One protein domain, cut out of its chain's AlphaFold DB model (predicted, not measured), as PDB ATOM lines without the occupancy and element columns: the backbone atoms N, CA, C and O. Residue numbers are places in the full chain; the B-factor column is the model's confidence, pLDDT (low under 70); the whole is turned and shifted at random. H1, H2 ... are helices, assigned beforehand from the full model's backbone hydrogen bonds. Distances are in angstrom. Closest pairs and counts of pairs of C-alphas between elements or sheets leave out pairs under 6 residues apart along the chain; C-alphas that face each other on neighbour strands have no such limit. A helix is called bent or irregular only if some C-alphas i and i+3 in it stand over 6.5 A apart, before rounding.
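AT A GLANCE: This is residues 139 to 195 of the 293 residues of an uncharacterized protein of Cryptotermes secundus (UniProt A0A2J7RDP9). The longest helix, H2, makes the base of an open three-sided frame, with H1 standing off one of its ends and H3 off the other, like a wide U whose two arms splay in different directions. The middle between the arms is empty, and no helix touches another. The printed part has 57 residues with three named helices, in the order H1, H2, H3 along the chain, and no named strand; the class is all helix. The whole is extended, with a radius of gyration of the C-alphas of 16.8 A, and its outline is elongated, with spans of 40 by 25 by 22 A.

HOW THE PARTS SIT: H2, residues 156 to 176, touches no helix. H3, residues 179 to 193, follows it after a tight link of two residues. H2 and H3 are close but not clearly touching, with 1 pair of C-alphas within 8 A, those of Arg 174 and Ile 182 at 7.8 A. Their lines stand at a steep tilt of 61 degrees, and they run opposite ways; their centres are 21.7 A apart. H1, residues 139 to 152, comes before H2, and a tight link of three residues joins them. H1 and H2 are only just apart, their closest C-alphas being 8.4 A from each other. H1 and H3 are apart. In H1, H2 and H3 every pair of O i and N i+4 is within hydrogen-bond range.

IN THESE COORDINATES: H2 has 21 residues, Gln 156 to Ser 176, and measures 30.2 A from its first C-alpha at (151.816, 159.314, 244.628) to its last at (174.965, 178.154, 240.012). H1 has 14 residues and begins at Arg 139, whose C-alpha is at (175.766, 145.538, 249.126); it measures 19.9 A to C-alpha 152. H3 has 15 residues and measures 20.8 A from C-alpha 179 to C-alpha 193, the latter at (173.525, 163.975, 219.948). None of the three helices is bent or irregular.

THE WHOLE: The two C-alphas farthest apart are those of Ser 153 and Phe 195, at 41.5 A. The first and last printed C-alphas, those of Arg 139 and Phe 195, are 38.0 A apart. Residues 139 to 150, 152 to 158, 160 to 173, 175 to 181 and 183 to 195 stand free, with no C-alpha 8 or more residues away along the chain within 10 A. The printed part has no cut, and both links are tight. The mean pLDDT of the printed part is 81.9; that of H1 is 90, of H2 87 and of H3 71. Residues 190 to 195 are under 70, where the model's confidence is low.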
ATOM      1  N   ARG A 139     176.125 144.189 248.668       86.38
ATOM      2  CA  ARG A 139     175.766 145.538 249.126       86.38
ATOM      3  C   ARG A 139     174.933 146.286 248.085       86.38
ATOM      4  O   ARG A 139     173.911 146.864 248.445       86.38
ATOM      5  N   ARG A 140     175.332 146.247 246.810       88.94
ATOM      6  CA  ARG A 140     174.557 146.838 245.705       88.94
ATOM      7  C   ARG A 140     173.160 146.236 245.624       88.94
ATOM      8  O   ARG A 140     172.201 146.981 245.451       88.94
ATOM      9  N   GLU A 141     173.039 144.924 245.795       90.75
ATOM     10  CA  GLU A 141     171.752 144.234 245.760       90.75
ATOM     11  C   GLU A 141     170.861 144.633 246.940       90.75
ATOM     12  O   GLU A 141     169.700 144.991 246.740       90.75
ATOM     13  N   ARG A 142     171.419 144.723 248.157       90.81
ATOM     14  CA  ARG A 142     170.700 145.289 249.313       90.81
ATOM     15  C   ARG A 142     170.219 146.719 249.059       90.81
ATOM     16  O   ARG A 142     169.066 147.034 249.356       90.81
ATOM     17  N   ASP A 143     171.051 147.571 248.462       93.25
ATOM     18  CA  ASP A 143     170.668 148.944 248.119       93.25
ATOM     19  C   ASP A 143     169.577 148.996 247.037       93.25
ATOM     20  O   ASP A 143     168.654 149.811 247.133       93.25
ATOM     21  N   ARG A 144     169.633 148.123 246.020       93.38
ATOM     22  CA  ARG A 144     168.579 147.996 244.997       93.38
ATOM     23  C   ARG A 144     167.254 147.584 245.638       93.38
ATOM     24  O   ARG A 144     166.237 148.222 245.368       93.38
ATOM     25  N   LEU A 145     167.263 146.576 246.512       94.25
ATOM     26  CA  LEU A 145     166.072 146.112 247.232       94.25
ATOM     27  C   LEU A 145     165.495 147.200 248.136       94.25
ATOM     28  O   LEU A 145     164.294 147.461 248.087       94.25
ATOM     29  N   ARG A 146     166.345 147.894 248.899       92.75
ATOM     30  CA  ARG A 146     165.925 149.025 249.735       92.75
ATOM     31  C   ARG A 146     165.265 150.122 248.898       92.75
ATOM     32  O   ARG A 146     164.191 150.590 249.260       92.75
ATOM     33  N   LYS A 147     165.862 150.499 247.761       91.75
ATOM     34  CA  LYS A 147     165.287 151.494 246.836       91.75
ATOM     35  C   LYS A 147     163.954 151.037 246.239       91.75
ATOM     36  O   LYS A 147     163.061 151.863 246.097       91.75
ATOM     37  N   ARG A 148     163.800 149.745 245.920       89.50
ATOM     38  CA  ARG A 148     162.526 149.176 245.440       89.50
ATOM     39  C   ARG A 148     161.442 149.234 246.511       89.50
ATOM     40  O   ARG A 148     160.365 149.737 246.222       89.50
ATOM     41  N   ARG A 149     161.741 148.783 247.735       90.31
ATOM     42  CA  ARG A 149     160.800 148.839 248.869       90.31
ATOM     43  C   ARG A 149     160.370 150.275 249.145       90.31
ATOM     44  O   ARG A 149     159.182 150.549 249.172       90.31
ATOM     45  N   TYR A 150     161.338 151.187 249.229       84.69
ATOM     46  CA  TYR A 150     161.073 152.610 249.428       84.69
ATOM     47  C   TYR A 150     160.261 153.234 248.286       84.69
ATOM     48  O   TYR A 150     159.435 154.102 248.528       84.69
ATOM     49  N   GLY A 151     160.482 152.816 247.036       84.62
ATOM     50  CA  GLY A 151     159.686 153.276 245.899       84.62
ATOM     51  C   GLY A 151     158.253 152.739 245.911       84.62
ATOM     52  O   GLY A 151     157.341 153.468 245.538       84.62
ATOM     53  N   ALA A 152     158.060 151.492 246.346       83.12
ATOM     54  CA  ALA A 152     156.755 150.838 246.405       83.12
ATOM     55  C   ALA A 152     155.895 151.316 247.586       83.12
ATOM     56  O   ALA A 152     154.686 151.433 247.445       83.12
ATOM     57  N   SER A 153     156.510 151.633 248.730       84.75
ATOM     58  CA  SER A 153     155.813 152.105 249.935       84.75
ATOM     59  C   SER A 153     155.449 153.593 249.896       84.75
ATOM     60  O   SER A 153     155.012 154.148 250.902       84.75
ATOM     61  N   ARG A 154     155.710 154.284 248.783       87.19
ATOM     62  CA  ARG A 154     155.603 155.740 248.690       87.19
ATOM     63  C   ARG A 154     154.301 156.140 248.006       87.19
ATOM     64  O   ARG A 154     154.015 155.676 246.906       87.19
ATOM     65  N   SER A 155     153.547 157.046 248.629       87.50
ATOM     66  CA  SER A 155     152.330 157.606 248.032       87.50
ATOM     67  C   SER A 155     152.639 158.423 246.771       87.50
ATOM     68  O   SER A 155     153.743 158.966 246.616       87.50
ATOM     69  N   GLN A 156     151.662 158.535 245.863       86.94
ATOM     70  CA  GLN A 156     151.816 159.314 244.628       86.94
ATOM     71  C   GLN A 156     152.172 160.782 244.915       86.94
ATOM     72  O   GLN A 156     153.081 161.319 244.279       86.94
ATOM     73  N   ASP A 157     151.575 161.386 245.941       88.12
ATOM     74  CA  ASP A 157     151.857 162.773 246.333       88.12
ATOM     75  C   ASP A 157     153.275 162.957 246.868       88.12
ATOM     76  O   ASP A 157     153.955 163.945 246.575       88.12
ATOM     77  N   ALA A 158     153.787 161.984 247.623       87.06
ATOM     78  CA  ALA A 158     155.173 162.011 248.066       87.06
ATOM     79  C   ALA A 158     156.139 161.876 246.878       87.06
ATOM     80  O   ALA A 158     157.210 162.487 246.899       87.06
ATOM     81  N   ILE A 159     155.789 161.101 245.845       89.25
ATOM     82  CA  ILE A 159     156.574 160.997 244.605       89.25
ATOM     83  C   ILE A 159     156.540 162.323 243.830       89.25
ATOM     84  O   ILE A 159     157.583 162.765 243.344       89.25
ATOM     85  N   ALA A 160     155.380 162.978 243.732       90.06
ATOM     86  CA  ALA A 160     155.232 164.266 243.056       90.06
ATOM     87  C   ALA A 160     156.083 165.361 243.723       90.06
ATOM     88  O   ALA A 160     156.893 166.005 243.048       90.06
ATOM     89  N   ARG A 161     156.012 165.479 245.058       91.38
ATOM     90  CA  ARG A 161     156.840 166.416 245.843       91.38
ATOM     91  C   ARG A 161     158.341 166.174 245.656       91.38
ATOM     92  O   ARG A 161     159.113 167.125 245.539       91.38
ATOM     93  N   GLU A 162     158.777 164.916 245.559       90.62
ATOM     94  CA  GLU A 162     160.183 164.596 245.263       90.62
ATOM     95  C   GLU A 162     160.610 165.072 243.884       90.62
ATOM     96  O   GLU A 162     161.681 165.649 243.722       90.62
ATOM     97  N   ARG A 163     159.781 164.804 242.870       91.62
ATOM     98  CA  ARG A 163     160.070 165.198 241.490       91.62
ATOM     99  C   ARG A 163     160.205 166.706 241.392       91.62
ATOM    100  O   ARG A 163     161.109 167.188 240.711       91.62
ATOM    101  N   GLU A 164     159.359 167.439 242.107       91.12
ATOM    102  CA  GLU A 164     159.463 168.886 242.202       91.12
ATOM    103  C   GLU A 164     160.748 169.335 242.905       91.12
ATOM    104  O   GLU A 164     161.473 170.169 242.358       91.12
ATOM    105  N   ARG A 165     161.111 168.731 244.044       91.69
ATOM    106  CA  ARG A 165     162.398 169.003 244.709       91.69
ATOM    107  C   ARG A 165     163.587 168.736 243.786       91.69
ATOM    108  O   ARG A 165     164.478 169.575 243.685       91.69
ATOM    109  N   ILE A 166     163.586 167.617 243.060       92.75
ATOM    110  CA  ILE A 166     164.628 167.269 242.082       92.75
ATOM    111  C   ILE A 166     164.670 168.300 240.948       92.75
ATOM    112  O   ILE A 166     165.752 168.740 240.560       92.75
ATOM    113  N   ARG A 167     163.513 168.711 240.421       92.75
ATOM    114  CA  ARG A 167     163.400 169.728 239.365       92.75
ATOM    115  C   ARG A 167     163.972 171.067 239.824       92.75
ATOM    116  O   ARG A 167     164.765 171.666 239.098       92.75
ATOM    117  N   LEU A 168     163.603 171.518 241.022       92.06
ATOM    118  CA  LEU A 168     164.106 172.756 241.613       92.06
ATOM    119  C   LEU A 168     165.604 172.673 241.893       92.06
ATOM    120  O   LEU A 168     166.330 173.601 241.555       92.06
ATOM    121  N   ASN A 169     166.091 171.552 242.425       90.12
ATOM    122  CA  ASN A 169     167.518 171.347 242.658       90.12
ATOM    123  C   ASN A 169     168.311 171.401 241.340       90.12
ATOM    124  O   ASN A 169     169.291 172.129 241.235       90.12
ATOM    125  N   ARG A 170     167.827 170.747 240.277       83.38
ATOM    126  CA  ARG A 170     168.433 170.854 238.939       83.38
ATOM    127  C   ARG A 170     168.456 172.290 238.416       83.38
ATOM    128  O   ARG A 170     169.442 172.682 237.798       83.38
ATOM    129  N   ARG A 171     167.398 173.075 238.657       83.38
ATOM    130  CA  ARG A 171     167.370 174.507 238.309       83.38
ATOM    131  C   ARG A 171     168.404 175.296 239.109       83.38
ATOM    132  O   ARG A 171     169.150 176.052 238.501       83.38
ATOM    133  N   LYS A 172     168.488 175.079 240.425       87.94
ATOM    134  CA  LYS A 172     169.485 175.722 241.295       87.94
ATOM    135  C   LYS A 172     170.902 175.416 240.824       87.94
ATOM    136  O   LYS A 172     171.647 176.346 240.560       87.94
ATOM    137  N   ILE A 173     171.223 174.139 240.607       80.62
ATOM    138  CA  ILE A 173     172.522 173.720 240.065       80.62
ATOM    139  C   ILE A 173     172.791 174.438 238.743       80.62
ATOM    140  O   ILE A 173     173.832 175.061 238.606       80.62
ATOM    141  N   ARG A 174     171.841 174.432 237.799       80.88
ATOM    142  CA  ARG A 174     172.014 175.090 236.495       80.88
ATOM    143  C   ARG A 174     172.318 176.585 236.607       80.88
ATOM    144  O   ARG A 174     173.126 177.074 235.832       80.88
ATOM    145  N   VAL A 175     171.667 177.291 237.528       79.06
ATOM    146  CA  VAL A 175     171.894 178.727 237.756       79.06
ATOM    147  C   VAL A 175     173.241 178.975 238.441       79.06
ATOM    148  O   VAL A 175     173.900 179.962 238.142       79.06
ATOM    149  N   SER A 176     173.673 178.071 239.322       76.31
ATOM    150  CA  SER A 176     174.965 178.154 240.012       76.31
ATOM    151  C   SER A 176     176.160 177.695 239.164       76.31
ATOM    152  O   SER A 176     177.301 177.909 239.571       76.31
ATOM    153  N   LEU A 177     175.935 177.061 238.009       76.94
ATOM    154  CA  LEU A 177     177.014 176.666 237.105       76.94
ATOM    155  C   LEU A 177     177.620 177.898 236.430       76.94
ATOM    156  O   LEU A 177     176.920 178.706 235.818       76.94
ATOM    157  N   LYS A 178     178.950 178.008 236.489       75.44
ATOM    158  CA  LYS A 178     179.697 179.020 235.733       75.44
ATOM    159  C   LYS A 178     179.507 178.788 234.230       75.44
ATOM    160  O   LYS A 178     179.352 177.652 233.778       75.44
ATOM    161  N   TYR A 179     179.581 179.866 233.452       74.25
ATOM    162  CA  TYR A 179     179.414 179.850 231.993       74.25
ATOM    163  C   TYR A 179     180.252 178.759 231.296       74.25
ATOM    164  O   TYR A 179     179.741 178.033 230.443       74.25
ATOM    165  N   GLU A 180     181.498 178.566 231.730       70.31
ATOM    166  CA  GLU A 180     182.404 177.543 231.190       70.31
ATOM    167  C   GLU A 180     181.932 176.103 231.439       70.31
ATOM    168  O   GLU A 180     182.112 175.223 230.597       70.31
ATOM    169  N   GLU A 181     181.271 175.838 232.562       76.56
ATOM    170  CA  GLU A 181     180.763 174.502 232.870       76.56
ATOM    171  C   GLU A 181     179.461 174.206 232.118       76.56
ATOM    172  O   GLU A 181     179.255 173.090 231.640       76.56
ATOM    173  N   ILE A 182     178.635 175.236 231.894       77.50
ATOM    174  CA  ILE A 182     177.485 175.163 230.982       77.50
ATOM    175  C   ILE A 182     177.962 174.895 229.548       77.50
ATOM    176  O   ILE A 182     177.350 174.094 228.840       77.50
ATOM    177  N   LYS A 183     179.059 175.525 229.109       75.62
ATOM    178  CA  LYS A 183     179.650 175.298 227.784       75.62
ATOM    179  C   LYS A 183     180.147 173.859 227.631       75.62
ATOM    180  O   LYS A 183     179.756 173.200 226.671       75.62
ATOM    181  N   ARG A 184     180.887 173.331 228.614       77.94
ATOM    182  CA  ARG A 184     181.322 171.922 228.628       77.94
ATOM    183  C   ARG A 184     180.147 170.943 228.624       77.94
ATOM    184  O   ARG A 184     180.181 169.973 227.877       77.94
ATOM    185  N   GLN A 185     179.091 171.198 229.402       77.12
ATOM    186  CA  GLN A 185     177.883 170.357 229.393       77.12
ATOM    187  C   GLN A 185     177.162 170.393 228.043       77.12
ATOM    188  O   GLN A 185     176.738 169.360 227.539       77.12
ATOM    189  N   ARG A 186     177.060 171.566 227.411       78.31
ATOM    190  CA  ARG A 186     176.492 171.676 226.061       78.31
ATOM    191  C   ARG A 186     177.350 170.955 225.030       78.31
ATOM    192  O   ARG A 186     176.807 170.388 224.091       78.31
ATOM    193  N   GLU A 187     178.670 170.976 225.176       73.88
ATOM    194  CA  GLU A 187     179.584 170.240 224.304       73.88
ATOM    195  C   GLU A 187     179.448 168.726 224.483       73.88
ATOM    196  O   GLU A 187     179.356 168.032 223.476       73.88
ATOM    197  N   THR A 188     179.328 168.211 225.710       72.38
ATOM    198  CA  THR A 188     179.085 166.776 225.945       72.38
ATOM    199  C   THR A 188     177.696 166.337 225.485       72.38
ATOM    200  O   THR A 188     177.543 165.292 224.856       72.38
ATOM    201  N   GLU A 189     176.659 167.142 225.718       72.56
ATOM    202  CA  GLU A 189     175.319 166.872 225.192       72.56
ATOM    203  C   GLU A 189     175.327 166.856 223.659       72.56
ATOM    204  O   GLU A 189     174.751 165.949 223.052       72.56
ATOM    205  N   ARG A 190     176.051 167.795 223.032       68.75
ATOM    206  CA  ARG A 190     176.266 167.829 221.582       68.75
ATOM    207  C   ARG A 190     177.072 166.636 221.095       68.75
ATOM    208  O   ARG A 190     176.731 166.131 220.044       68.75
ATOM    209  N   THR A 191     178.100 166.150 221.785       60.84
ATOM    210  CA  THR A 191     178.819 164.941 221.337       60.84
ATOM    211  C   THR A 191     177.980 163.676 221.495       60.84
ATOM    212  O   THR A 191     178.146 162.747 220.713       60.84
ATOM    213  N   HIS A 192     177.027 163.652 222.430       55.19
ATOM    214  CA  HIS A 192     176.055 162.562 222.549       55.19
ATOM    215  C   HIS A 192     174.916 162.621 221.513       55.19
ATOM    216  O   HIS A 192     174.361 161.575 221.183       55.19
ATOM    217  N   THR A 193     174.551 163.809 221.007       55.41
ATOM    218  CA  THR A 193     173.525 163.975 219.948       55.41
ATOM    219  C   THR A 193     174.080 164.144 218.540       55.41
ATOM    220  O   THR A 193     173.340 163.934 217.581       55.41
ATOM    221  N   LYS A 194     175.355 164.503 218.385       52.03
ATOM    222  CA  LYS A 194     176.031 164.476 217.093       52.03
ATOM    223  C   LYS A 194     176.049 163.027 216.640       52.03
ATOM    224  O   LYS A 194     176.718 162.179 217.231       52.03
ATOM    225  N   PHE A 195     175.286 162.761 215.586       48.53
ATOM    226  CA  PHE A 195     175.584 161.640 214.718       48.53
ATOM    227  C   PHE A 195     177.076 161.731 214.393       48.53
ATOM    228  O   PHE A 195     177.551 162.839 214.121       48.53
TER     229      PHE A 195